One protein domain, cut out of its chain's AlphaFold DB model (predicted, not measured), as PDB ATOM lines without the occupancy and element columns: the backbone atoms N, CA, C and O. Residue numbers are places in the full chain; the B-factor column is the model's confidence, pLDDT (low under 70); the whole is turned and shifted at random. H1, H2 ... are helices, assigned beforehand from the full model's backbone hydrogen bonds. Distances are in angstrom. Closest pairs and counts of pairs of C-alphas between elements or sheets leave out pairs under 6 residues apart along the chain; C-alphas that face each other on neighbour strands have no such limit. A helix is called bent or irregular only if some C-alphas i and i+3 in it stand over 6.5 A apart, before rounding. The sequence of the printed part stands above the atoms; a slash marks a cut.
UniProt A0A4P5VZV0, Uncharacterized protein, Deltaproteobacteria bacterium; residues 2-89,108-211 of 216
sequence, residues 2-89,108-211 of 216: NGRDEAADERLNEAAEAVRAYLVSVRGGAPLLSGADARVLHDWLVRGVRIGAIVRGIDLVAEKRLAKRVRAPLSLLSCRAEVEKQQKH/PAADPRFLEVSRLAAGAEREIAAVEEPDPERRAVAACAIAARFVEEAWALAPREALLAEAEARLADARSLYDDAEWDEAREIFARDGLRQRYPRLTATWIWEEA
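This is residues 2 to 89 and 108 to 211 of the 216 residues of an uncharacterized protein of Deltaproteobacteria bacterium (UniProt A0A4P5VZV0). Three helices, H1, H3 and H6, run the same way beside one another and make the core, with H2 packed on H1, H4 on H3, and H5 folded back along H6 as a hairpin. At one end H8 crosses the ends of H1 and H6, with H7 covering it; little H9 packs on H3 and H6, and residues 2 to 10 of H1 stick out. The printed part has 192 residues with nine named helices, H1 to H9 in order, and no named strand: the class is all helix, with mostly crossed helix packing. It is compact, with a radius of gyration of the C-alphas of 17.2 A, and only just elongated, spanning 55 by 36 by 30 A.

H1, residues 2 to 27, touches H2, residues 35 to 46, through residues 12 to 16 alone; the closest C-alphas, of Leu 12 and Leu 45, are 6.7 A apart. H1 touches H3, residues 51 to 67, at a shallow tilt of 15 degrees, the same way, closest at C-alphas 19 and 55, 6.5 A. H4, residues 76 to 88, touches H3 at a steep tilt of 58 degrees, closest at C-alphas 57 and 83, 4.7 A. H5, residues 112 to 129, and H6, residues 136 to 157, form a helical hairpin at a shallow tilt of 11 degrees, closest at C-alphas 128 and 143, 5.1 A. H6 is the hub, touching five helices; among them is H1, closest at C-alphas 148 and 25, 5.4 A. H7, residues 160 to 177, touches H8, residues 180 to 197, closest at C-alphas 163 and 191, 5.0 A. H8 is about perpendicular to H1, at 78 degrees, and touches its residues 26 to 27 alone, closest at C-alphas 189 and 27, 6.3 A. H9, residues 204 to 209, touches H3, closest at C-alphas 205 and 56, 5.4 A. H2 and H6 are apart. Every O i to N i+4 pair is within hydrogen-bond range in H2, H3, H5, H6, H8 and H9; in H1 21 of 22 are, in H4 7 of 9, in H7 10 of 14.

H1 begins at C-alpha 2, (43.966, 37.435, -9.354), and is 37.4 A long; H6 is 31.5 A, H5 26.1 A, H8 25.6 A and H3 24.7 A. H4 and H7 are irregular: C-alphas 78 and 81 are 7.3 A apart, C-alphas 170 and 173 7.8 A, and H7 has a kink of 74 degrees near residue 171. H9 ends at C-alpha 209, (26.891, 18.299, 17.985).

The two C-alphas farthest apart, of Asn 2 and Ala 110, are 58.8 A apart. Residues 90 to 107 are not printed, and C-alphas 89 and 108 are 37.3 A apart across the cut. Of the links printed whole, none is long. Mean pLDDT of the printed part is 82.6; it is under 70 at residues 2 to 4, 28 to 32, 71, 89, 108 to 110 and 208 to 211.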
ATOM      1  N   ASN A   2      44.172  38.878  -9.104       58.06
ATOM      2  CA  ASN A   2      43.966  37.435  -9.354       58.06
ATOM      3  C   ASN A   2      44.105  36.486  -8.140       58.06
ATOM      4  O   ASN A   2      43.375  35.511  -8.059       58.06
ATOM      5  N   GLY A   3      44.969  36.774  -7.160       60.19
ATOM      6  CA  GLY A   3      45.208  35.835  -6.047       60.19
ATOM      7  C   GLY A   3      44.096  35.733  -4.989       60.19
ATOM      8  O   GLY A   3      44.130  34.827  -4.164       60.19
ATOM      9  N   ARG A   4      43.119  36.657  -4.960       61.47
ATOM     10  CA  ARG A   4      41.963  36.545  -4.040       61.47
ATOM     11  C   ARG A   4      40.862  35.646  -4.591       61.47
ATOM     12  O   ARG A   4      40.195  34.997  -3.788       61.47
ATOM     13  N   ASP A   5      40.712  35.616  -5.910       70.06
ATOM     14  CA  ASP A   5      39.699  34.808  -6.587       70.06
ATOM     15  C   ASP A   5      40.146  33.338  -6.631       70.06
ATOM     16  O   ASP A   5      39.382  32.467  -6.232       70.06
ATOM     17  N   GLU A   6      41.429  33.067  -6.912       76.19
ATOM     18  CA  GLU A   6      41.994  31.703  -6.874       76.19
ATOM     19  C   GLU A   6      41.842  31.034  -5.499       76.19
ATOM     20  O   GLU A   6      41.375  29.902  -5.399       76.19
ATOM     21  N   ALA A   7      42.156  31.751  -4.415       76.88
ATOM     22  CA  ALA A   7      42.015  31.207  -3.066       76.88
ATOM     23  C   ALA A   7      40.542  30.992  -2.664       76.88
ATOM     24  O   ALA A   7      40.251  30.178  -1.790       76.88
ATOM     25  N   ALA A   8      39.603  31.758  -3.229       76.88
ATOM     26  CA  ALA A   8      38.175  31.570  -2.983       76.88
ATOM     27  C   ALA A   8      37.629  30.353  -3.736       76.88
ATOM     28  O   ALA A   8      36.884  29.568  -3.150       76.88
ATOM     29  N   ASP A   9      38.063  30.168  -4.980       81.50
ATOM     30  CA  ASP A   9      37.708  29.016  -5.803       81.50
ATOM     31  C   ASP A   9      38.279  27.714  -5.225       81.50
ATOM     32  O   ASP A   9      37.582  26.702  -5.161       81.50
ATOM     33  N   GLU A  10      39.513  27.745  -4.718       82.88
ATOM     34  CA  GLU A  10      40.130  26.602  -4.039       82.88
ATOM     35  C   GLU A  10      39.339  26.194  -2.787       82.88
ATOM     36  O   GLU A  10      38.995  25.023  -2.627       82.88
ATOM     37  N   ARG A  11      38.919  27.165  -1.962       80.62
ATOM     38  CA  ARG A  11      38.063  26.901  -0.790       80.62
ATOM     39  C   ARG A  11      36.704  26.312  -1.169       80.62
ATOM     40  O   ARG A  11      36.209  25.420  -0.481       80.62
ATOM     41  N   LEU A  12      36.084  26.808  -2.240       83.00
ATOM     42  CA  LEU A  12      34.811  26.275  -2.730       83.00
ATOM     43  C   LEU A  12      34.963  24.836  -3.229       83.00
ATOM     44  O   LEU A  12      34.094  24.006  -2.954       83.00
ATOM     45  N   ASN A  13      36.070  24.527  -3.907       85.19
ATOM     46  CA  ASN A  13      36.373  23.172  -4.350       85.19
ATOM     47  C   ASN A  13      36.592  22.235  -3.160       85.19
ATOM     48  O   ASN A  13      35.930  21.205  -3.091       85.19
ATOM     49  N   GLU A  14      37.425  22.602  -2.184       84.31
ATOM     50  CA  GLU A  14      37.630  21.800  -0.966       84.31
ATOM     51  C   GLU A  14      36.305  21.506  -0.240       84.31
ATOM     52  O   GLU A  14      36.026  20.365   0.139       84.31
ATOM     53  N   ALA A  15      35.446  22.520  -0.104       84.31
ATOM     54  CA  ALA A  15      34.124  22.373   0.497       84.31
ATOM     55  C   ALA A  15      33.220  21.419  -0.302       84.31
ATOM     56  O   ALA A  15      32.550  20.553   0.272       84.31
ATOM     57  N   ALA A  16      33.202  21.559  -1.629       88.38
ATOM     58  CA  ALA A  16      32.411  20.709  -2.509       88.38
ATOM     59  C   ALA A  16      32.887  19.249  -2.471       88.38
ATOM     60  O   ALA A  16      32.064  18.333  -2.406       88.38
ATOM     61  N   GLU A  17      34.202  19.034  -2.458       87.88
ATOM     62  CA  GLU A  17      34.840  17.723  -2.338       87.88
ATOM     63  C   GLU A  17      34.483  17.047  -1.011       87.88
ATOM     64  O   GLU A  17      34.080  15.882  -1.006       87.88
ATOM     65  N   ALA A  18      34.537  17.784   0.103       85.44
ATOM     66  CA  ALA A  18      34.165  17.269   1.417       85.44
ATOM     67  C   ALA A  18      32.689  16.847   1.477       85.44
ATOM     68  O   ALA A  18      32.371  15.738   1.916       85.44
ATOM     69  N   VAL A  19      31.776  17.696   0.986       88.75
ATOM     70  CA  VAL A  19      30.344  17.363   0.938       88.75
ATOM     71  C   VAL A  19      30.084  16.186   0.005       88.75
ATOM     72  O   VAL A  19      29.279  15.315   0.343       88.75
ATOM     73  N   ARG A  20      30.756  16.121  -1.154       89.12
ATOM     74  CA  ARG A  20      30.634  14.967  -2.050       89.12
ATOM     75  C   ARG A  20      31.081  13.703  -1.336       89.12
ATOM     76  O   ARG A  20      30.307  12.754  -1.306       89.12
ATOM     77  N   ALA A  21      32.303  13.675  -0.808       86.19
ATOM     78  CA  ALA A  21      32.865  12.497  -0.157       86.19
ATOM     79  C   ALA A  21      31.929  11.986   0.944       86.19
ATOM     80  O   ALA A  21      31.614  10.797   0.982       86.19
ATOM     81  N   TYR A  22      31.387  12.903   1.751       86.81
ATOM     82  CA  TYR A  22      30.413  12.563   2.780       86.81
ATOM     83  C   TYR A  22      29.092  12.028   2.206       86.81
ATOM     84  O   TYR A  22      28.593  10.993   2.635       86.81
ATOM     85  N   LEU A  23      28.506  12.682   1.198       87.94
ATOM     86  CA  LEU A  23      27.278  12.181   0.573       87.94
ATOM     87  C   LEU A  23      27.476  10.775  -0.009       87.94
ATOM     88  O   LEU A  23      26.585   9.935   0.111       87.94
ATOM     89  N   VAL A  24      28.626  10.528  -0.638       84.50
ATOM     90  CA  VAL A  24      28.982   9.231  -1.220       84.50
ATOM     91  C   VAL A  24      29.080   8.155  -0.143       84.50
ATOM     92  O   VAL A  24      28.475   7.093  -0.312       84.50
ATOM     93  N   SER A  25      29.748   8.446   0.976       83.19
ATOM     94  CA  SER A  25      29.867   7.494   2.082       83.19
ATOM     95  C   SER A  25      28.510   7.180   2.722       83.19
ATOM     96  O   SER A  25      28.278   6.057   3.159       83.19
ATOM     97  N   VAL A  26      27.573   8.137   2.739       81.56
ATOM     98  CA  VAL A  26      26.214   7.916   3.268       81.56
ATOM     99  C   VAL A  26      25.306   7.173   2.286       81.56
ATOM    100  O   VAL A  26      24.539   6.306   2.699       81.56
ATOM    101  N   ARG A  27      25.350   7.503   0.991       79.00
ATOM    102  CA  ARG A  27      24.453   6.904  -0.017       79.00
ATOM    103  C   ARG A  27      24.914   5.542  -0.523       79.00
ATOM    104  O   ARG A  27      24.173   4.917  -1.263       79.00
ATOM    105  N   GLY A  28      26.135   5.133  -0.194       67.75
ATOM    106  CA  GLY A  28      26.707   3.867  -0.618       67.75
ATOM    107  C   GLY A  28      27.415   3.910  -1.972       67.75
ATOM    108  O   GLY A  28      26.978   3.280  -2.926       67.75
ATOM    109  N   GLY A  29      28.556   4.595  -2.039       60.94
ATOM    110  CA  GLY A  29      29.638   4.230  -2.962       60.94
ATOM    111  C   GLY A  29      29.510   4.676  -4.421       60.94
ATOM    112  O   GLY A  29      30.504   4.622  -5.142       60.94
ATOM    113  N   ALA A  30      28.360   5.181  -4.885       66.50
ATOM    114  CA  ALA A  30      28.318   5.845  -6.190       66.50
ATOM    115  C   ALA A  30      29.300   7.039  -6.153       66.50
ATOM    116  O   ALA A  30      29.118   7.918  -5.313       66.50
ATOM    117  N   PRO A  31      30.333   7.121  -7.010       60.62
ATOM    118  CA  PRO A  31      31.427   8.081  -6.813       60.62
ATOM    119  C   PRO A  31      31.095   9.502  -7.290       60.62
ATOM    120  O   PRO A  31      31.733  10.466  -6.869       60.62
ATOM    121  N   LEU A  32      30.085   9.655  -8.155       62.12
ATOM    122  CA  LEU A  32      29.803  10.911  -8.858       62.12
ATOM    123  C   LEU A  32      28.473  11.534  -8.444       62.12
ATOM    124  O   LEU A  32      27.432  10.872  -8.456       62.12
ATOM    125  N   LEU A  33      28.487  12.826  -8.119       73.06
ATOM    126  CA  LEU A  33      27.252  13.592  -7.947       73.06
ATOM    127  C   LEU A  33      26.452  13.583  -9.248       73.06
ATOM    128  O   LEU A  33      27.013  13.701 -10.338       73.06
ATOM    129  N   SER A  34      25.127  13.504  -9.134       82.81
ATOM    130  CA  SER A  34      24.283  13.811 -10.284       82.81
ATOM    131  C   SER A  34      24.484  15.281 -10.679       82.81
ATOM    132  O   SER A  34      24.780  16.130  -9.834       82.81
ATOM    133  N   GLY A  35      24.261  15.633 -11.949       84.56
ATOM    134  CA  GLY A  35      24.306  17.042 -12.370       84.56
ATOM    135  C   GLY A  35      23.289  17.928 -11.627       84.56
ATOM    136  O   GLY A  35      23.454  19.144 -11.540       84.56
ATOM    137  N   ALA A  36      22.227  17.341 -11.067       86.44
ATOM    138  CA  ALA A  36      21.304  18.040 -10.178       86.44
ATOM    139  C   ALA A  36      21.937  18.323  -8.805       86.44
ATOM    140  O   ALA A  36      21.885  19.463  -8.350       86.44
ATOM    141  N   ASP A  37      22.580  17.328  -8.190       88.94
ATOM    142  CA  ASP A  37      23.261  17.488  -6.901       88.94
ATOM    143  C   ASP A  37      24.415  18.489  -6.992       88.94
ATOM    144  O   ASP A  37      24.525  19.361  -6.136       88.94
ATOM    145  N   ALA A  38      25.219  18.434  -8.058       88.06
ATOM    146  CA  ALA A  38      26.318  19.376  -8.269       88.06
ATOM    147  C   ALA A  38      25.830  20.837  -8.310       88.06
ATOM    148  O   ALA A  38      26.427  21.712  -7.687       88.06
ATOM    149  N   ARG A  39      24.698  21.101  -8.982       90.38
ATOM    150  CA  ARG A  39      24.093  22.444  -9.035       90.38
ATOM    151  C   ARG A  39      23.558  22.903  -7.683       90.38
ATOM    152  O   ARG A  39      23.740  24.062  -7.331       90.38
ATOM    153  N   VAL A  40      22.907  22.009  -6.934       93.06
ATOM    154  CA  VAL A  40      22.409  22.314  -5.583       93.06
ATOM    155  C   VAL A  40      23.568  22.625  -4.639       93.06
ATOM    156  O   VAL A  40      23.504  23.606  -3.905       93.06
ATOM    157  N   LEU A  41      24.633  21.825  -4.689       92.31
ATOM    158  CA  LEU A  41      25.825  22.030  -3.874       92.31
ATOM    159  C   LEU A  41      26.491  23.368  -4.187       92.31
ATOM    160  O   LEU A  41      26.747  24.149  -3.277       92.31
ATOM    161  N   HIS A  42      26.708  23.656  -5.469       91.44
ATOM    162  CA  HIS A  42      27.276  24.928  -5.899       91.44
ATOM    163  C   HIS A  42      26.425  26.123  -5.434       91.44
ATOM    164  O   HIS A  42      26.970  27.068  -4.871       91.44
ATOM    165  N   ASP A  43      25.093  26.080  -5.603       92.81
ATOM    166  CA  ASP A  43      24.191  27.136  -5.101       92.81
ATOM    167  C   ASP A  43      24.342  27.347  -3.589       92.81
ATOM    168  O   ASP A  43      24.462  28.480  -3.125       92.81
ATOM    169  N   TRP A  44      24.369  26.266  -2.810       93.50
ATOM    170  CA  TRP A  44      24.532  26.345  -1.359       93.50
ATOM    171  C   TRP A  44      25.863  26.961  -0.945       93.50
ATOM    172  O   TRP A  44      25.867  27.859  -0.102       93.50
ATOM    173  N   LEU A  45      26.966  26.521  -1.547       90.56
ATOM    174  CA  LEU A  45      28.295  27.023  -1.207       90.56
ATOM    175  C   LEU A  45      28.454  28.502  -1.587       90.56
ATOM    176  O   LEU A  45      28.906  29.293  -0.764       90.56
ATOM    177  N   VAL A  46      27.978  28.913  -2.769       89.12
ATOM    178  CA  VAL A  46      27.974  30.329  -3.188       89.12
ATOM    179  C   VAL A  46      27.129  31.198  -2.252       89.12
ATOM    180  O   VAL A  46      27.461  32.355  -1.997       89.12
ATOM    181  N   ARG A  47      26.045  30.650  -1.695       88.75
ATOM    182  CA  ARG A  47      25.177  31.343  -0.730       88.75
ATOM    183  C   ARG A  47      25.708  31.317   0.708       88.75
ATOM    184  O   ARG A  47      25.014  31.810   1.598       88.75
ATOM    185  N   GLY A  48      26.887  30.742   0.949       86.19
ATOM    186  CA  GLY A  48      27.483  30.643   2.282       86.19
ATOM    187  C   GLY A  48      26.713  29.713   3.223       86.19
ATOM    188  O   GLY A  48      26.664  29.942   4.434       86.19
ATOM    189  N   VAL A  49      26.047  28.685   2.686       86.50
ATOM    190  CA  VAL A  49      25.491  27.616   3.521       86.50
ATOM    191  C   VAL A  49      26.656  26.853   4.135       86.50
ATOM    192  O   VAL A  49      27.526  26.364   3.416       86.50
ATOM    193  N   ARG A  50      26.646  26.732   5.463       84.38
ATOM    194  CA  ARG A  50      27.732  26.070   6.189       84.38
ATOM    195  C   ARG A  50      27.778  24.592   5.836       84.38
ATOM    196  O   ARG A  50      26.735  23.931   5.829       84.38
ATOM    197  N   ILE A  51      28.970  24.046   5.634       85.75
ATOM    198  CA  ILE A  51      29.181  22.633   5.302       85.75
ATOM    199  C   ILE A  51      28.536  21.747   6.366       85.75
ATOM    200  O   ILE A  51      27.828  20.800   6.025       85.75
ATOM    201  N   GLY A  52      28.663  22.118   7.644       79.25
ATOM    202  CA  GLY A  52      28.023  21.412   8.755       79.25
ATOM    203  C   GLY A  52      26.503  21.311   8.642       79.25
ATOM    204  O   GLY A  52      25.926  20.256   8.907       79.25
ATOM    205  N   ALA A  53      25.837  22.368   8.166       83.06
ATOM    206  CA  ALA A  53      24.397  22.331   7.916       83.06
ATOM    207  C   ALA A  53      24.046  21.348   6.788       83.06
ATOM    208  O   ALA A  53      23.023  20.660   6.867       83.06
ATOM    209  N   ILE A  54      24.905  21.257   5.766       89.00
ATOM    210  CA  ILE A  54      24.737  20.349   4.629       89.00
ATOM    211  C   ILE A  54      24.888  18.893   5.078       89.00
ATOM    212  O   ILE A  54      23.954  18.105   4.908       89.00
ATOM    213  N   VAL A  55      26.019  18.533   5.692       87.25
ATOM    214  CA  VAL A  55      26.305  17.141   6.084       87.25
ATOM    215  C   VAL A  55      25.378  16.635   7.192       87.25
ATOM    216  O   VAL A  55      24.954  15.481   7.153       87.25
ATOM    217  N   ARG A  56      24.928  17.506   8.107       82.94
ATOM    218  CA  ARG A  56      23.861  17.166   9.063       82.94
ATOM    219  C   ARG A  56      22.530  16.906   8.361       82.94
ATOM    220  O   ARG A  56      21.814  15.966   8.697       82.94
ATOM    221  N   GLY A  57      22.174  17.744   7.387       87.88
ATOM    222  CA  GLY A  57      20.967  17.540   6.586       87.88
ATOM    223  C   GLY A  57      20.979  16.191   5.863       87.88
ATOM    224  O   GLY A  57      19.946  15.526   5.807       87.88
ATOM    225  N   ILE A  58      22.149  15.767   5.376       89.44
ATOM    226  CA  ILE A  58      22.368  14.445   4.774       89.44
ATOM    227  C   ILE A  58      22.082  13.330   5.788       89.44
ATOM    228  O   ILE A  58      21.273  12.452   5.487       89.44
ATOM    229  N   ASP A  59      22.661  13.385   6.992       85.25
ATOM    230  CA  ASP A  59      22.425  12.377   8.038       85.25
ATOM    231  C   ASP A  59      20.955  12.266   8.436       85.25
ATOM    232  O   ASP A  59      20.379  11.180   8.393       85.25
ATOM    233  N   LEU A  60      20.319  13.396   8.753       84.12
ATOM    234  CA  LEU A  60      18.922  13.422   9.188       84.12
ATOM    235  C   LEU A  60      17.977  12.866   8.120       84.12
ATOM    236  O   LEU A  60      16.961  12.242   8.437       84.12
ATOM    237  N   VAL A  61      18.266  13.119   6.841       87.12
ATOM    238  CA  VAL A  61      17.474  12.548   5.753       87.12
ATOM    239  C   VAL A  61      17.783  11.067   5.573       87.12
ATOM    240  O   VAL A  61      16.837  10.305   5.377       87.12
ATOM    241  N   ALA A  62      19.038  10.633   5.690       83.56
ATOM    242  CA  ALA A  62      19.392   9.216   5.644       83.56
ATOM    243  C   ALA A  62      18.651   8.411   6.728       83.56
ATOM    244  O   ALA A  62      17.970   7.437   6.407       83.56
ATOM    245  N   GLU A  63      18.645   8.889   7.977       80.75
ATOM    246  CA  GLU A  63      17.901   8.269   9.085       80.75
ATOM    247  C   GLU A  63      16.390   8.192   8.804       80.75
ATOM    248  O   GLU A  63      15.756   7.143   8.959       80.75
ATOM    249  N   LYS A  64      15.786   9.296   8.336       83.06
ATOM    250  CA  LYS A  64      14.351   9.335   7.995       83.06
ATOM    251  C   LYS A  64      14.004   8.393   6.847       83.06
ATOM    252  O   LYS A  64      12.911   7.823   6.836       83.06
ATOM    253  N   ARG A  65      14.888   8.271   5.856       79.56
ATOM    254  CA  ARG A  65      14.700   7.381   4.707       79.56
ATOM    255  C   ARG A  65      14.763   5.927   5.125       79.56
ATOM    256  O   ARG A  65      13.921   5.165   4.656       79.56
ATOM    257  N   LEU A  66      15.665   5.575   6.039       70.44
ATOM    258  CA  LEU A  66      15.707   4.232   6.599       70.44
ATOM    259  C   LEU A  66      14.395   3.898   7.310       70.44
ATOM    260  O   LEU A  66      13.766   2.888   6.999       70.44
ATOM    261  N   ALA A  67      13.938   4.776   8.209       73.38
ATOM    262  CA  ALA A  67      12.694   4.565   8.951       73.38
ATOM    263  C   ALA A  67      11.481   4.354   8.025       73.38
ATOM    264  O   ALA A  67      10.545   3.633   8.363       73.38
ATOM    265  N   LYS A  68      11.506   4.973   6.838       76.56
ATOM    266  CA  LYS A  68      10.455   4.884   5.817       76.56
ATOM    267  C   LYS A  68      10.728   3.857   4.714       76.56
ATOM    268  O   LYS A  68       9.925   3.765   3.790       76.56
ATOM    269  N   ARG A  69      11.838   3.119   4.787       71.25
ATOM    270  CA  ARG A  69      12.284   2.143   3.781       71.25
ATOM    271  C   ARG A  69      12.273   2.709   2.346       71.25
ATOM    272  O   ARG A  69      11.739   2.102   1.421       71.25
ATOM    273  N   VAL A  70      12.782   3.932   2.175       70.94
ATOM    274  CA  VAL A  70      12.726   4.649   0.886       70.94
ATOM    275  C   VAL A  70      13.679   4.020  -0.130       70.94
ATOM    276  O   VAL A  70      14.835   3.766   0.187       70.94
ATOM    277  N   ARG A  71      13.194   3.839  -1.364       64.62
ATOM    278  CA  ARG A  71      13.873   3.080  -2.431       64.62
ATOM    279  C   ARG A  71      14.938   3.849  -3.202       64.62
ATOM    280  O   ARG A  71      15.916   3.266  -3.631       64.62
ATOM    281  N   ALA A  72      14.732   5.149  -3.405       70.12
ATOM    282  CA  ALA A  72      15.628   5.933  -4.245       70.12
ATOM    283  C   ALA A  72      16.988   6.186  -3.553       70.12
ATOM    284  O   ALA A  72      17.048   6.212  -2.316       70.12
ATOM    285  N   PRO A  73      18.048   6.501  -4.313       73.44
ATOM    286  CA  PRO A  73      19.298   7.000  -3.756       73.44
ATOM    287  C   PRO A  73      19.102   8.313  -2.987       73.44
ATOM    288  O   PRO A  73      18.178   9.099  -3.247       73.44
ATOM    289  N   LEU A  74      19.974   8.560  -2.010       83.75
ATOM    290  CA  LEU A  74      20.017   9.834  -1.299       83.75
ATOM    291  C   LEU A  74      20.577  10.927  -2.224       83.75
ATOM    292  O   LEU A  74      21.664  10.777  -2.778       83.75
ATOM    293  N   SER A  75      19.837  12.028  -2.369       88.25
ATOM    294  CA  SER A  75      20.228  13.195  -3.170       88.25
ATOM    295  C   SER A  75      20.229  14.467  -2.327       88.25
ATOM    296  O   SER A  75      19.423  14.605  -1.400       88.25
ATOM    297  N   LEU A  76      21.073  15.437  -2.681       90.06
ATOM    298  CA  LEU A  76      21.127  16.737  -2.008       90.06
ATOM    299  C   LEU A  76      19.805  17.490  -2.151       90.06
ATOM    300  O   LEU A  76      19.372  18.168  -1.220       90.06
ATOM    301  N   LEU A  77      19.102  17.307  -3.271       89.50
ATOM    302  CA  LEU A  77      17.773  17.886  -3.449       89.50
ATOM    303  C   LEU A  77      16.796  17.412  -2.359       89.50
ATOM    304  O   LEU A  77      16.037  18.221  -1.825       89.50
ATOM    305  N   SER A  78      16.852  16.129  -1.980       87.94
ATOM    306  CA  SER A  78      16.023  15.591  -0.892       87.94
ATOM    307  C   SER A  78      16.423  16.118   0.493       87.94
ATOM    308  O   SER A  78      15.588  16.163   1.396       87.94
ATOM    309  N   CYS A  79      17.664  16.590   0.643       90.62
ATOM    310  CA  CYS A  79      18.192  17.178   1.874       90.62
ATOM    311  C   CYS A  79      17.811  18.651   2.062       90.62
ATOM    312  O   CYS A  79      17.883  19.152   3.183       90.62
ATOM    313  N   ARG A  80      17.359  19.345   1.008       90.69
ATOM    314  CA  ARG A  80      17.160  20.804   1.008       90.69
ATOM    315  C   ARG A  80      16.354  21.335   2.186       90.69
ATOM    316  O   ARG A  80      16.791  22.270   2.848       90.69
ATOM    317  N   ALA A  81      15.210  20.722   2.475       88.00
ATOM    318  CA  ALA A  81      14.355  21.167   3.570       88.00
ATOM    319  C   ALA A  81      15.031  21.024   4.943       88.00
ATOM    320  O   ALA A  81      14.778  21.831   5.833       88.00
ATOM    321  N   GLU A  82      15.877  20.009   5.137       88.94
ATOM    322  CA  GLU A  82      16.620  19.842   6.386       88.94
ATOM    323  C   GLU A  82      17.805  20.802   6.452       88.94
ATOM    324  O   GLU A  82      17.950  21.479   7.462       88.94
ATOM    325  N   VAL A  83      18.571  20.956   5.368       87.38
ATOM    326  CA  VAL A  83      19.690  21.911   5.290       87.38
ATOM    327  C   VAL A  83      19.220  23.346   5.550       87.38
ATOM    328  O   VAL A  83      19.830  24.064   6.338       87.38
ATOM    329  N   GLU A  84      18.089  23.763   4.978       87.06
ATOM    330  CA  GLU A  84      17.523  25.098   5.216       87.06
ATOM    331  C   GLU A  84      17.071  25.302   6.673       87.06
ATOM    332  O   GLU A  84      17.204  26.406   7.206       87.06
ATOM    333  N   LYS A  85      16.565  24.257   7.347       84.69
ATOM    334  CA  LYS A  85      16.290  24.312   8.797       84.69
ATOM    335  C   LYS A  85      17.592  24.454   9.577       84.69
ATOM    336  O   LYS A  85      17.665  25.281  10.481       84.69
ATOM    337  N   GLN A  86      18.616  23.693   9.198       78.62
ATOM    338  CA  GLN A  86      19.918  23.735   9.854       78.62
ATOM    339  C   GLN A  86      20.588  25.095   9.733       78.62
ATOM    340  O   GLN A  86      21.061  25.637  10.726       78.62
ATOM    341  N   GLN A  87      20.538  25.710   8.558       78.62
ATOM    342  CA  GLN A  87      21.105  27.037   8.361       78.62
ATOM    343  C   GLN A  87      20.429  28.097   9.252       78.62
ATOM    344  O   GLN A  87      21.099  28.990   9.762       78.62
ATOM    345  N   LYS A  88      19.113  27.994   9.485       74.25
ATOM    346  CA  LYS A  88      18.347  28.965  10.293       74.25
ATOM    347  C   LYS A  88      18.594  28.852  11.798       74.25
ATOM    348  O   LYS A  88      18.443  29.842  12.507       74.25
ATOM    349  N   HIS A  89      18.968  27.676  12.296       64.19
ATOM    350  CA  HIS A  89      19.168  27.430  13.730       64.19
ATOM    351  C   HIS A  89      20.629  27.584  14.182       64.19
ATOM    352  O   HIS A  89      20.987  27.128  15.268       64.19
ATOM    353  N   PRO A 108      29.110  -7.713  18.198       51.94
ATOM    354  CA  PRO A 108      29.696  -8.244  16.989       51.94
ATOM    355  C   PRO A 108      29.512  -9.747  17.076       51.94
ATOM    356  O   PRO A 108      30.038 -10.394  17.984       51.94
ATOM    357  N   ALA A 109      28.681 -10.283  16.180       51.00
ATOM    358  CA  ALA A 109      28.652 -11.708  15.934       51.00
ATOM    359  C   ALA A 109      30.114 -12.160  15.867       51.00
ATOM    360  O   ALA A 109      30.955 -11.388  15.404       51.00
ATOM    361  N   ALA A 110      30.416 -13.363  16.350       62.62
ATOM    362  CA  ALA A 110      31.763 -13.913  16.534       62.62
ATOM    363  C   ALA A 110      32.691 -13.910  15.284       62.62
ATOM    364  O   ALA A 110      33.753 -14.525  15.311       62.62
ATOM    365  N   ASP A 111      32.307 -13.240  14.193       74.38
ATOM    366  CA  ASP A 111      33.119 -12.926  13.030       74.38
ATOM    367  C   ASP A 111      34.261 -11.948  13.400       74.38
ATOM    368  O   ASP A 111      34.020 -10.784  13.755       74.38
ATOM    369  N   PRO A 112      35.527 -12.389  13.286       82.75
ATOM    370  CA  PRO A 112      36.695 -11.573  13.600       82.75
ATOM    371  C   PRO A 112      36.804 -10.305  12.739       82.75
ATOM    372  O   PRO A 112      37.427  -9.339  13.180       82.75
ATOM    373  N   ARG A 113      36.153 -10.238  11.571       85.12
ATOM    374  CA  ARG A 113      36.144  -9.031  10.730       85.12
ATOM    375  C   ARG A 113      35.444  -7.853  11.408       85.12
ATOM    376  O   ARG A 113      35.899  -6.721  11.280       85.12
ATOM    377  N   PHE A 114      34.396  -8.079  12.209       83.38
ATOM    378  CA  PHE A 114      33.776  -6.982  12.972       83.38
ATOM    379  C   PHE A 114      34.662  -6.464  14.107       83.38
ATOM    380  O   PHE A 114      34.567  -5.288  14.472       83.38
ATOM    381  N   LEU A 115      35.557  -7.298  14.644       84.94
ATOM    382  CA  LEU A 115      36.576  -6.830  15.580       84.94
ATOM    383  C   LEU A 115      37.573  -5.905  14.876       84.94
ATOM    384  O   LEU A 115      37.952  -4.881  15.441       84.94
ATOM    385  N   GLU A 116      37.968  -6.221  13.642       89.38
ATOM    386  CA  GLU A 116      38.844  -5.359  12.842       89.38
ATOM    387  C   GLU A 116      38.184  -4.022  12.509       89.38
ATOM    388  O   GLU A 116      38.783  -2.979  12.772       89.38
ATOM    389  N   VAL A 117      36.923  -4.030  12.061       89.38
ATOM    390  CA  VAL A 117      36.157  -2.791  11.842       89.38
ATOM    391  C   VAL A 117      36.047  -1.969  13.133       89.38
ATOM    392  O   VAL A 117      36.180  -0.750  13.106       89.38
ATOM    393  N   SER A 118      35.882  -2.613  14.290       87.31
ATOM    394  CA  SER A 118      35.829  -1.901  15.577       87.31
ATOM    395  C   SER A 118      37.172  -1.279  15.974       87.31
ATOM    396  O   SER A 118      37.204  -0.181  16.528       87.31
ATOM    397  N   ARG A 119      38.300  -1.934  15.662       90.25
ATOM    398  CA  ARG A 119      39.635  -1.336  15.842       90.25
ATOM    399  C   ARG A 119      39.840  -0.149  14.910       90.25
ATOM    400  O   ARG A 119      40.392   0.862  15.340       90.25
ATOM    401  N   LEU A 120      39.379  -0.270  13.667       92.19
ATOM    402  CA  LEU A 120      39.414   0.813  12.696       92.19
ATOM    403  C   LEU A 120      38.592   2.014  13.188       92.19
ATOM    404  O   LEU A 120      39.097   3.135  13.189       92.19
ATOM    405  N   ALA A 121      37.384   1.776  13.707       89.69
ATOM    406  CA  ALA A 121      36.539   2.814  14.292       89.69
ATOM    407  C   ALA A 121      37.237   3.534  15.458       89.69
ATOM    408  O   ALA A 121      37.291   4.760  15.489       89.69
ATOM    409  N   ALA A 122      37.865   2.787  16.371       87.94
ATOM    410  CA  ALA A 122      38.641   3.367  17.470       87.94
ATOM    411  C   ALA A 122      39.888   4.145  16.993       87.94
ATOM    412  O   ALA A 122      40.377   5.035  17.691       87.94
ATOM    413  N   GLY A 123      40.449   3.800  15.832       91.31
ATOM    414  CA  GLY A 123      41.480   4.592  15.158       91.31
ATOM    415  C   GLY A 123      40.928   5.921  14.649       91.31
ATOM    416  O   GLY A 123      41.453   6.970  15.013       91.31
ATOM    417  N   ALA A 124      39.827   5.872  13.898       90.50
ATOM    418  CA  ALA A 124      39.154   7.048  13.353       90.50
ATOM    419  C   ALA A 124      38.676   8.016  14.451       90.50
ATOM    420  O   ALA A 124      38.897   9.217  14.338       90.50
ATOM    421  N   GLU A 125      38.100   7.513  15.550       87.56
ATOM    422  CA  GLU A 125      37.703   8.343  16.700       87.56
ATOM    423  C   GLU A 125      38.899   9.090  17.312       87.56
ATOM    424  O   GLU A 125      38.792  10.272  17.641       87.56
ATOM    425  N   ARG A 126      40.056   8.425  17.440       88.75
ATOM    426  CA  ARG A 126      41.283   9.060  17.949       88.75
ATOM    427  C   ARG A 126      41.831  10.107  16.989       88.75
ATOM    428  O   ARG A 126      42.296  11.142  17.448       88.75
ATOM    429  N   GLU A 127      41.776   9.846  15.688       92.06
ATOM    430  CA  GLU A 127      42.215  10.801  14.672       92.06
ATOM    431  C   GLU A 127      41.318  12.041  14.650       92.06
ATOM    432  O   GLU A 127      41.838  13.150  14.667       92.06
ATOM    433  N   ILE A 128      39.992  11.869  14.732       87.56
ATOM    434  CA  ILE A 128      39.035  12.979  14.870       87.56
ATOM    435  C   ILE A 128      39.345  13.809  16.121       87.56
ATOM    436  O   ILE A 128      39.371  15.036  16.057       87.56
ATOM    437  N   ALA A 129      39.611  13.155  17.255       84.62
ATOM    438  CA  ALA A 129      39.954  13.840  18.500       84.62
ATOM    439  C   ALA A 129      41.298  14.593  18.440       84.62
ATOM    440  O   ALA A 129      41.512  15.506  19.234       84.62
ATOM    441  N   ALA A 130      42.190  14.217  17.521       88.44
ATOM    442  CA  ALA A 130      43.501  14.829  17.326       88.44
ATOM    443  C   ALA A 130      43.521  15.910  16.227       88.44
ATOM    444  O   ALA A 130      44.592  16.421  15.906       88.44
ATOM    445  N   VAL A 131      42.374  16.262  15.629       87.75
ATOM    446  CA  VAL A 131      42.313  17.318  14.606       87.75
ATOM    447  C   VAL A 131      42.590  18.684  15.243       87.75
ATOM    448  O   VAL A 131      41.741  19.261  15.925       87.75
ATOM    449  N   GLU A 132      43.772  19.227  14.960       86.19
ATOM    450  CA  GLU A 132      44.197  20.569  15.361       86.19
ATOM    451  C   GLU A 132      43.925  21.580  14.233       86.19
ATOM    452  O   GLU A 132      44.776  21.852  13.393       86.19
ATOM    453  N   GLU A 133      42.715  22.140  14.201       85.50
ATOM    454  CA  GLU A 133      42.322  23.181  13.236       85.50
ATOM    455  C   GLU A 133      41.570  24.305  13.967       85.50
ATOM    456  O   GLU A 133      40.514  24.038  14.541       85.50
ATOM    457  N   PRO A 134      42.091  25.544  14.029       81.38
ATOM    458  CA  PRO A 134      41.463  26.634  14.776       81.38
ATOM    459  C   PRO A 134      40.043  26.976  14.319       81.38
ATOM    460  O   PRO A 134      39.210  27.281  15.171       81.38
ATOM    461  N   ASP A 135      39.767  26.905  13.017       82.00
ATOM    462  CA  ASP A 135      38.449  27.209  12.468       82.00
ATOM    463  C   ASP A 135      37.465  26.042  12.707       82.00
ATOM    464  O   ASP A 135      37.724  24.922  12.257       82.00
ATOM    465  N   PRO A 136      36.329  26.257  13.400       76.56
ATOM    466  CA  PRO A 136      35.384  25.180  13.701       76.56
ATOM    467  C   PRO A 136      34.825  24.498  12.443       76.56
ATOM    468  O   PRO A 136      34.660  23.279  12.386       76.56
ATOM    469  N   GLU A 137      34.552  25.261  11.386       76.56
ATOM    470  CA  GLU A 137      34.010  24.687  10.160       76.56
ATOM    471  C   GLU A 137      35.040  23.781   9.474       76.56
ATOM    472  O   GLU A 137      34.722  22.638   9.138       76.56
ATOM    473  N   ARG A 138      36.297  24.221   9.360       80.88
ATOM    474  CA  ARG A 138      37.394  23.418   8.799       80.88
ATOM    475  C   ARG A 138      37.730  22.207   9.665       80.88
ATOM    476  O   ARG A 138      37.980  21.127   9.126       80.88
ATOM    477  N   ARG A 139      37.679  22.340  10.993       81.88
ATOM    478  CA  ARG A 139      37.920  21.228  11.924       81.88
ATOM    479  C   ARG A 139      36.903  20.115  11.720       81.88
ATOM    480  O   ARG A 139      37.258  18.943  11.602       81.88
ATOM    481  N   ALA A 140      35.631  20.479  11.644       77.50
ATOM    482  CA  ALA A 140      34.570  19.510  11.460       77.50
ATOM    483  C   ALA A 140      34.508  18.962  10.020       77.50
ATOM    484  O   ALA A 140      34.162  17.794   9.839       77.50
ATOM    485  N   VAL A 141      34.927  19.729   9.005       82.50
ATOM    486  CA  VAL A 141      35.181  19.212   7.644       82.50
ATOM    487  C   VAL A 141      36.252  18.122   7.655       82.50
ATOM    488  O   VAL A 141      36.020  17.039   7.117       82.50
ATOM    489  N   ALA A 142      37.390  18.363   8.313       85.94
ATOM    490  CA  ALA A 142      38.455  17.372   8.445       85.94
ATOM    491  C   ALA A 142      37.964  16.106   9.172       85.94
ATOM    492  O   ALA A 142      38.190  14.989   8.705       85.94
ATOM    493  N   ALA A 143      37.198  16.265  10.254       85.81
ATOM    494  CA  ALA A 143      36.577  15.141  10.952       85.81
ATOM    495  C   ALA A 143      35.589  14.354  10.066       85.81
ATOM    496  O   ALA A 143      35.581  13.122  10.092       85.81
ATOM    497  N   CYS A 144      34.788  15.034   9.239       84.12
ATOM    498  CA  CYS A 144      33.881  14.376   8.293       84.12
ATOM    499  C   CYS A 144      34.640  13.593   7.211       84.12
ATOM    500  O   CYS A 144      34.176  12.529   6.805       84.12
ATOM    501  N   ALA A 145      35.807  14.074   6.772       86.88
ATOM    502  CA  ALA A 145      36.660  13.344   5.835       86.88
ATOM    503  C   ALA A 145      37.195  12.039   6.453       86.88
ATOM    504  O   ALA A 145      37.182  10.995   5.798       86.88
ATOM    505  N   ILE A 146      37.588  12.073   7.731       90.81
ATOM    506  CA  ILE A 146      38.003  10.879   8.483       90.81
ATOM    507  C   ILE A 146      36.842   9.883   8.601       90.81
ATOM    508  O   ILE A 146      37.020   8.693   8.337       90.81
ATOM    509  N   ALA A 147      35.642  10.360   8.940       88.00
ATOM    510  CA  ALA A 147      34.447   9.520   9.019       88.00
ATOM    511  C   ALA A 147      34.076   8.894   7.662       88.00
ATOM    512  O   ALA A 147      33.773   7.704   7.596       88.00
ATOM    513  N   ALA A 148      34.147   9.663   6.571       86.31
ATOM    514  CA  ALA A 148      33.890   9.153   5.225       86.31
ATOM    515  C   ALA A 148      34.897   8.058   4.833       86.31
ATOM    516  O   ALA A 148      34.496   7.000   4.348       86.31
ATOM    517  N   ARG A 149      36.191   8.269   5.115       90.44
ATOM    518  CA  ARG A 149      37.243   7.269   4.886       90.44
ATOM    519  C   ARG A 149      37.005   5.998   5.701       90.44
ATOM    520  O   ARG A 149      37.091   4.901   5.155       90.44
ATOM    521  N   PHE A 150      36.650   6.145   6.978       91.06
ATOM    522  CA  PHE A 150      36.297   5.016   7.835       91.06
ATOM    523  C   PHE A 150      35.194   4.154   7.215       91.06
ATOM    524  O   PHE A 150      35.328   2.937   7.212       91.06
ATOM    525  N   VAL A 151      34.119   4.753   6.690       87.31
ATOM    526  CA  VAL A 151      32.991   3.991   6.127       87.31
ATOM    527  C   VAL A 151      33.430   3.134   4.936       87.31
ATOM    528  O   VAL A 151      33.047   1.966   4.858       87.31
ATOM    529  N   GLU A 152      34.258   3.676   4.044       88.50
ATOM    530  CA  GLU A 152      34.768   2.936   2.883       88.50
ATOM    531  C   GLU A 152      35.703   1.789   3.295       88.50
ATOM    532  O   GLU A 152      35.555   0.654   2.834       88.50
ATOM    533  N   GLU A 153      36.626   2.045   4.224       92.00
ATOM    534  CA  GLU A 153      37.534   1.022   4.754       92.00
ATOM    535  C   GLU A 153      36.780  -0.054   5.556       92.00
ATOM    536  O   GLU A 153      37.017  -1.254   5.393       92.00
ATOM    537  N   ALA A 154      35.800   0.349   6.367       90.94
ATOM    538  CA  ALA A 154      34.920  -0.555   7.092       90.94
ATOM    539  C   ALA A 154      34.123  -1.437   6.125       90.94
ATOM    540  O   ALA A 154      34.000  -2.638   6.357       90.94
ATOM    541  N   TRP A 155      33.621  -0.878   5.021       90.62
ATOM    542  CA  TRP A 155      32.923  -1.640   3.988       90.62
ATOM    543  C   TRP A 155      33.840  -2.628   3.256       90.62
ATOM    544  O   TRP A 155      33.391  -3.692   2.824       90.62
ATOM    545  N   ALA A 156      35.125  -2.310   3.096       90.50
ATOM    546  CA  ALA A 156      36.120  -3.229   2.541       90.50
ATOM    547  C   ALA A 156      36.409  -4.427   3.459       90.50
ATOM    548  O   ALA A 156      36.608  -5.534   2.961       90.50
ATOM    549  N   LEU A 157      36.394  -4.218   4.777       90.81
ATOM    550  CA  LEU A 157      36.735  -5.236   5.776       90.81
ATOM    551  C   LEU A 157      35.536  -6.050   6.272       90.81
ATOM    552  O   LEU A 157      35.684  -7.218   6.633       90.81
ATOM    553  N   ALA A 158      34.352  -5.443   6.328       88.56
ATOM    554  CA  ALA A 158      33.177  -6.051   6.935       88.56
ATOM    555  C   ALA A 158      32.743  -7.348   6.221       88.56
ATOM    556  O   ALA A 158      32.947  -7.507   5.013       88.56
ATOM    557  N   PRO A 159      32.082  -8.280   6.933       88.00
ATOM    558  CA  PRO A 159      31.476  -9.454   6.315       88.00
ATOM    559  C   PRO A 159      30.263  -9.042   5.466       88.00
ATOM    560  O   PRO A 159      29.122  -9.086   5.925       88.00
ATOM    561  N   ARG A 160      30.518  -8.627   4.217       88.88
ATOM    562  CA  ARG A 160      29.513  -8.054   3.305       88.88
ATOM    563  C   ARG A 160      28.286  -8.937   3.137       88.88
ATOM    564  O   ARG A 160      27.184  -8.440   3.295       88.88
ATOM    565  N   GLU A 161      28.470 -10.236   2.923       88.62
ATOM    566  CA  GLU A 161      27.355 -11.183   2.771       88.62
ATOM    567  C   GLU A 161      26.423 -11.203   3.989       88.62
ATOM    568  O   GLU A 161      25.206 -11.243   3.840       88.62
ATOM    569  N   ALA A 162      26.973 -11.104   5.203       87.94
ATOM    570  CA  ALA A 162      26.159 -11.043   6.414       87.94
ATOM    571  C   ALA A 162      25.369  -9.727   6.486       87.94
ATOM    572  O   ALA A 162      24.181  -9.734   6.796       87.94
ATOM    573  N   LEU A 163      26.005  -8.602   6.145       88.00
ATOM    574  CA  LEU A 163      25.340  -7.296   6.101       88.00
ATOM    575  C   LEU A 163      24.256  -7.228   5.014       88.00
ATOM    576  O   LEU A 163      23.200  -6.643   5.244       88.00
ATOM    577  N   LEU A 164      24.498  -7.835   3.851       90.44
ATOM    578  CA  LEU A 164      23.527  -7.927   2.761       90.44
ATOM    579  C   LEU A 164      22.339  -8.811   3.155       90.44
ATOM    580  O   LEU A 164      21.201  -8.414   2.926       90.44
ATOM    581  N   ALA A 165      22.574  -9.943   3.824       88.12
ATOM    582  CA  ALA A 165      21.505 -10.793   4.348       88.12
ATOM    583  C   ALA A 165      20.659 -10.073   5.419       88.12
ATOM    584  O   ALA A 165      19.431 -10.171   5.424       88.12
ATOM    585  N   GLU A 166      21.290  -9.294   6.305       86.50
ATOM    586  CA  GLU A 166      20.569  -8.436   7.253       86.50
ATOM    587  C   GLU A 166      19.722  -7.371   6.533       86.50
ATOM    588  O   GLU A 166      18.580  -7.113   6.924       86.50
ATOM    589  N   ALA A 167      20.263  -6.753   5.478       86.38
ATOM    590  CA  ALA A 167      19.546  -5.776   4.665       86.38
ATOM    591  C   ALA A 167      18.344  -6.405   3.942       86.38
ATOM    592  O   ALA A 167      17.249  -5.842   3.979       86.38
ATOM    593  N   GLU A 168      18.508  -7.595   3.362       88.81
ATOM    594  CA  GLU A 168      17.421  -8.366   2.750       88.81
ATOM    595  C   GLU A 168      16.307  -8.670   3.744       88.81
ATOM    596  O   GLU A 168      15.140  -8.418   3.451       88.81
ATOM    597  N   ALA A 169      16.652  -9.151   4.943       86.69
ATOM    598  CA  ALA A 169      15.668  -9.444   5.980       86.69
ATOM    599  C   ALA A 169      14.861  -8.194   6.372       86.69
ATOM    600  O   ALA A 169      13.653  -8.273   6.595       86.69
ATOM    601  N   ARG A 170      15.500  -7.016   6.403       83.25
ATOM    602  CA  ARG A 170      14.830  -5.729   6.673       83.25
ATOM    603  C   ARG A 170      13.948  -5.250   5.518       83.25
ATOM    604  O   ARG A 170      12.973  -4.534   5.756       83.25
ATOM    605  N   LEU A 171      14.302  -5.607   4.287       84.00
ATOM    606  CA  LEU A 171      13.620  -5.202   3.059       84.00
ATOM    607  C   LEU A 171      12.618  -6.244   2.540       84.00
ATOM    608  O   LEU A 171      11.940  -5.969   1.552       84.00
ATOM    609  N   ALA A 172      12.489  -7.403   3.193       86.38
ATOM    610  CA  ALA A 172      11.716  -8.549   2.710       86.38
ATOM    611  C   ALA A 172      10.279  -8.182   2.292       86.38
ATOM    612  O   ALA A 172       9.858  -8.506   1.182       86.38
ATOM    613  N   ASP A 173       9.567  -7.410   3.121       83.31
ATOM    614  CA  ASP A 173       8.188  -6.963   2.847       83.31
ATOM    615  C   ASP A 173       8.070  -6.055   1.611       83.31
ATOM    616  O   ASP A 173       6.981  -5.852   1.076       83.31
ATOM    617  N   ALA A 174       9.182  -5.455   1.186       82.88
ATOM    618  CA  ALA A 174       9.240  -4.502   0.091       82.88
ATOM    619  C   ALA A 174       9.807  -5.105  -1.206       82.88
ATOM    620  O   ALA A 174       9.809  -4.401  -2.211       82.88
ATOM    621  N   ARG A 175      10.238  -6.381  -1.230       84.69
ATOM    622  CA  ARG A 175      10.913  -7.011  -2.388       84.69
ATOM    623  C   ARG A 175      10.144  -6.901  -3.702       84.69
ATOM    624  O   ARG A 175      10.757  -6.668  -4.740       84.69
ATOM    625  N   SER A 176       8.822  -7.064  -3.662       87.06
ATOM    626  CA  SER A 176       7.949  -7.005  -4.847       87.06
ATOM    627  C   SER A 176       7.891  -5.624  -5.502       87.06
ATOM    628  O   SER A 176       7.288  -5.463  -6.559       87.06
ATOM    629  N   LEU A 177       8.479  -4.622  -4.854       81.94
ATOM    630  CA  LEU A 177       8.410  -3.231  -5.248       81.94
ATOM    631  C   LEU A 177       9.692  -2.728  -5.934       81.94
ATOM    632  O   LEU A 177       9.799  -1.519  -6.153       81.94
ATOM    633  N   TYR A 178      10.628  -3.640  -6.210       81.56
ATOM    634  CA  TYR A 178      11.913  -3.409  -6.867       81.56
ATOM    635  C   TYR A 178      12.068  -4.380  -8.037       81.56
ATOM    636  O   TYR A 178      11.729  -5.565  -7.901       81.56
ATOM    637  N   ASP A 179      12.628  -3.910  -9.148       88.44
ATOM    638  CA  ASP A 179      13.269  -4.823 -10.098       88.44
ATOM    639  C   ASP A 179      14.593  -5.378  -9.532       88.44
ATOM    640  O   ASP A 179      14.988  -5.057  -8.410       88.44
ATOM    641  N   ASP A 180      15.258  -6.276 -10.259       87.69
ATOM    642  CA  ASP A 180      16.473  -6.931  -9.756       87.69
ATOM    643  C   ASP A 180      17.643  -5.952  -9.567       87.69
ATOM    644  O   ASP A 180      18.391  -6.075  -8.599       87.69
ATOM    645  N   ALA A 181      17.769  -4.941 -10.432       85.69
ATOM    646  CA  ALA A 181      18.837  -3.952 -10.334       85.69
ATOM    647  C   ALA A 181      18.584  -2.974  -9.176       85.69
ATOM    648  O   ALA A 181      19.482  -2.707  -8.375       85.69
ATOM    649  N   GLU A 182      17.350  -2.487  -9.044       83.06
ATOM    650  CA  GLU A 182      16.928  -1.634  -7.931       83.06
ATOM    651  C   GLU A 182      17.013  -2.377  -6.588       83.06
ATOM    652  O   GLU A 182      17.280  -1.770  -5.549       83.06
ATOM    653  N   TRP A 183      16.782  -3.692  -6.593       86.19
ATOM    654  CA  TRP A 183      16.888  -4.532  -5.405       86.19
ATOM    655  C   TRP A 183      18.329  -4.656  -4.917       86.19
ATOM    656  O   TRP A 183      18.581  -4.494  -3.721       86.19
ATOM    657  N   ASP A 184      19.276  -4.909  -5.820       86.44
ATOM    658  CA  ASP A 184      20.692  -5.009  -5.466       86.44
ATOM    659  C   ASP A 184      21.248  -3.671  -4.969       86.44
ATOM    660  O   ASP A 184      21.921  -3.629  -3.934       86.44
ATOM    661  N   GLU A 185      20.879  -2.564  -5.620       83.62
ATOM    662  CA  GLU A 185      21.233  -1.224  -5.147       83.62
ATOM    663  C   GLU A 185      20.651  -0.958  -3.748       83.62
ATOM    664  O   GLU A 185      21.368  -0.536  -2.835       83.62
ATOM    665  N   ALA A 186      19.369  -1.267  -3.527       81.62
ATOM    666  CA  ALA A 186      18.735  -1.085  -2.225       81.62
ATOM    667  C   ALA A 186      19.391  -1.941  -1.130       81.62
ATOM    668  O   ALA A 186      19.611  -1.449  -0.020       81.62
ATOM    669  N   ARG A 187      19.747  -3.197  -1.424       87.25
ATOM    670  CA  ARG A 187      20.465  -4.073  -0.483       87.25
ATOM    671  C   ARG A 187      21.798  -3.473  -0.068       87.25
ATOM    672  O   ARG A 187      22.093  -3.419   1.125       87.25
ATOM    673  N   GLU A 188      22.580  -2.988  -1.026       87.38
ATOM    674  CA  GLU A 188      23.895  -2.409  -0.758       87.38
ATOM    675  C   GLU A 188      23.792  -1.113   0.063       87.38
ATOM    676  O   GLU A 188      24.539  -0.928   1.030       87.38
ATOM    677  N   ILE A 189      22.814  -0.254  -0.251       82.88
ATOM    678  CA  ILE A 189      22.520   0.966   0.515       82.88
ATOM    679  C   ILE A 189      22.171   0.625   1.969       82.88
ATOM    680  O   ILE A 189      22.750   1.193   2.896       82.88
ATOM    681  N   PHE A 190      21.247  -0.314   2.189       81.75
ATOM    682  CA  PHE A 190      20.800  -0.683   3.537       81.75
ATOM    683  C   PHE A 190      21.886  -1.415   4.332       81.75
ATOM    684  O   PHE A 190      21.970  -1.235   5.549       81.75
ATOM    685  N   ALA A 191      22.735  -2.201   3.668       86.62
ATOM    686  CA  ALA A 191      23.873  -2.866   4.293       86.62
ATOM    687  C   ALA A 191      24.925  -1.854   4.773       86.62
ATOM    688  O   ALA A 191      25.377  -1.926   5.920       86.62
ATOM    689  N   ARG A 192      25.282  -0.873   3.933       86.38
ATOM    690  CA  ARG A 192      26.218   0.200   4.303       86.38
ATOM    691  C   ARG A 192      25.662   1.120   5.382       86.38
ATOM    692  O   ARG A 192      26.382   1.456   6.320       86.38
ATOM    693  N   ASP A 193      24.385   1.488   5.302       79.69
ATOM    694  CA  ASP A 193      23.757   2.286   6.359       79.69
ATOM    695  C   ASP A 193      23.700   1.507   7.682       79.69
ATOM    696  O   ASP A 193      24.062   2.036   8.733       79.69
ATOM    697  N   GLY A 194      23.362   0.215   7.627       80.25
ATOM    698  CA  GLY A 194      23.406  -0.679   8.783       80.25
ATOM    699  C   GLY A 194      24.798  -0.787   9.409       80.25
ATOM    700  O   GLY A 194      24.910  -0.805  10.634       80.25
ATOM    701  N   LEU A 195      25.857  -0.803   8.594       84.62
ATOM    702  CA  LEU A 195      27.240  -0.745   9.068       84.62
ATOM    703  C   LEU A 195      27.540   0.589   9.766       84.62
ATOM    704  O   LEU A 195      28.059   0.589  10.880       84.62
ATOM    705  N   ARG A 196      27.171   1.718   9.153       82.94
ATOM    706  CA  ARG A 196      27.389   3.065   9.702       82.94
ATOM    707  C   ARG A 196      26.706   3.261  11.057       82.94
ATOM    708  O   ARG A 196      27.305   3.806  11.978       82.94
ATOM    709  N   GLN A 197      25.485   2.757  11.215       79.19
ATOM    710  CA  GLN A 197      24.719   2.867  12.463       79.19
ATOM    711  C   GLN A 197      25.346   2.143  13.655       79.19
ATOM    712  O   GLN A 197      25.059   2.488  14.800       79.19
ATOM    713  N   ARG A 198      26.226   1.167  13.408       83.50
ATOM    714  CA  ARG A 198      26.978   0.490  14.474       83.50
ATOM    715  C   ARG A 198      28.054   1.392  15.085       83.50
ATOM    716  O   ARG A 198      28.508   1.116  16.191       83.50
ATOM    717  N   TYR A 199      28.416   2.481  14.405       85.00
ATOM    718  CA  TYR A 199      29.463   3.417  14.809       85.00
ATOM    719  C   TYR A 199      28.930   4.860  14.836       85.00
ATOM    720  O   TYR A 199      29.379   5.707  14.065       85.00
ATOM    721  N   PRO A 200      27.976   5.183  15.736       79.81
ATOM    722  CA  PRO A 200      27.289   6.480  15.742       79.81
ATOM    723  C   PRO A 200      28.223   7.679  15.967       79.81
ATOM    724  O   PRO A 200      27.902   8.790  15.551       79.81
ATOM    725  N   ARG A 201      29.400   7.458  16.570       80.00
ATOM    726  CA  ARG A 201      30.444   8.479  16.767       80.00
ATOM    727  C   ARG A 201      31.178   8.881  15.487       80.00
ATOM    728  O   ARG A 201      31.915   9.856  15.485       80.00
ATOM    729  N   LEU A 202      30.967   8.148  14.398       82.75
ATOM    730  CA  LEU A 202      31.563   8.404  13.088       82.75
ATOM    731  C   LEU A 202      30.491   8.898  12.105       82.75
ATOM    732  O   LEU A 202      30.483   8.547  10.928       82.75
ATOM    733  N   THR A 203      29.562   9.712  12.613       78.56
ATOM    734  CA  THR A 203      28.537  10.424  11.839       78.56
ATOM    735  C   THR A 203      28.786  11.926  11.913       78.56
ATOM    736  O   THR A 203      29.291  12.427  12.922       78.56
ATOM    737  N   ALA A 204      28.414  12.667  10.868       72.88
ATOM    738  CA  ALA A 204      28.504  14.122  10.881       72.88
ATOM    739  C   ALA A 204      27.686  14.690  12.045       72.88
ATOM    740  O   ALA A 204      28.167  15.553  12.767       72.88
ATOM    741  N   THR A 205      26.488  14.165  12.295       72.44
ATOM    742  CA  THR A 205      25.649  14.604  13.421       72.44
ATOM    743  C   THR A 205      26.413  14.582  14.750       72.44
ATOM    744  O   THR A 205      26.421  15.585  15.460       72.44
ATOM    745  N   TRP A 206      27.138  13.500  15.052       72.81
ATOM    746  CA  TRP A 206      27.969  13.420  16.257       72.81
ATOM    747  C   TRP A 206      29.142  14.409  16.243       72.81
ATOM    748  O   TRP A 206      29.374  15.116  17.224       72.81
ATOM    749  N   ILE A 207      29.855  14.496  15.117       73.69
ATOM    750  CA  ILE A 207      31.005  15.396  14.926       73.69
ATOM    751  C   ILE A 207      30.614  16.862  15.166       73.69
ATOM    752  O   ILE A 207      31.344  17.611  15.819       73.69
ATOM    753  N   TRP A 208      29.450  17.277  14.666       68.31
ATOM    754  CA  TRP A 208      28.989  18.661  14.753       68.31
ATOM    755  C   TRP A 208      28.325  18.995  16.097       68.31
ATOM    756  O   TRP A 208      28.425  20.138  16.536       68.31
ATOM    757  N   GLU A 209      27.673  18.037  16.763       64.56
ATOM    758  CA  GLU A 209      26.891  18.299  17.985       64.56
ATOM    759  C   GLU A 209      27.559  17.854  19.285       64.56
ATOM    760  O   GLU A 209      27.463  18.553  20.291       64.56
ATOM    761  N   GLU A 210      28.202  16.685  19.296       56.72
ATOM    762  CA  GLU A 210      28.725  16.075  20.525       56.72
ATOM    763  C   GLU A 210      30.226  16.302  20.687       56.72
ATOM    764  O   GLU A 210      30.691  16.545  21.799       56.72
ATOM    765  N   ALA A 211      30.980  16.290  19.585       54.94
ATOM    766  CA  ALA A 211      32.390  16.673  19.610       54.94
ATOM    767  C   ALA A 211      32.585  18.201  19.662       54.94
ATOM    768  O   ALA A 211      33.706  18.673  19.851       54.94
TER     769      ALA A 211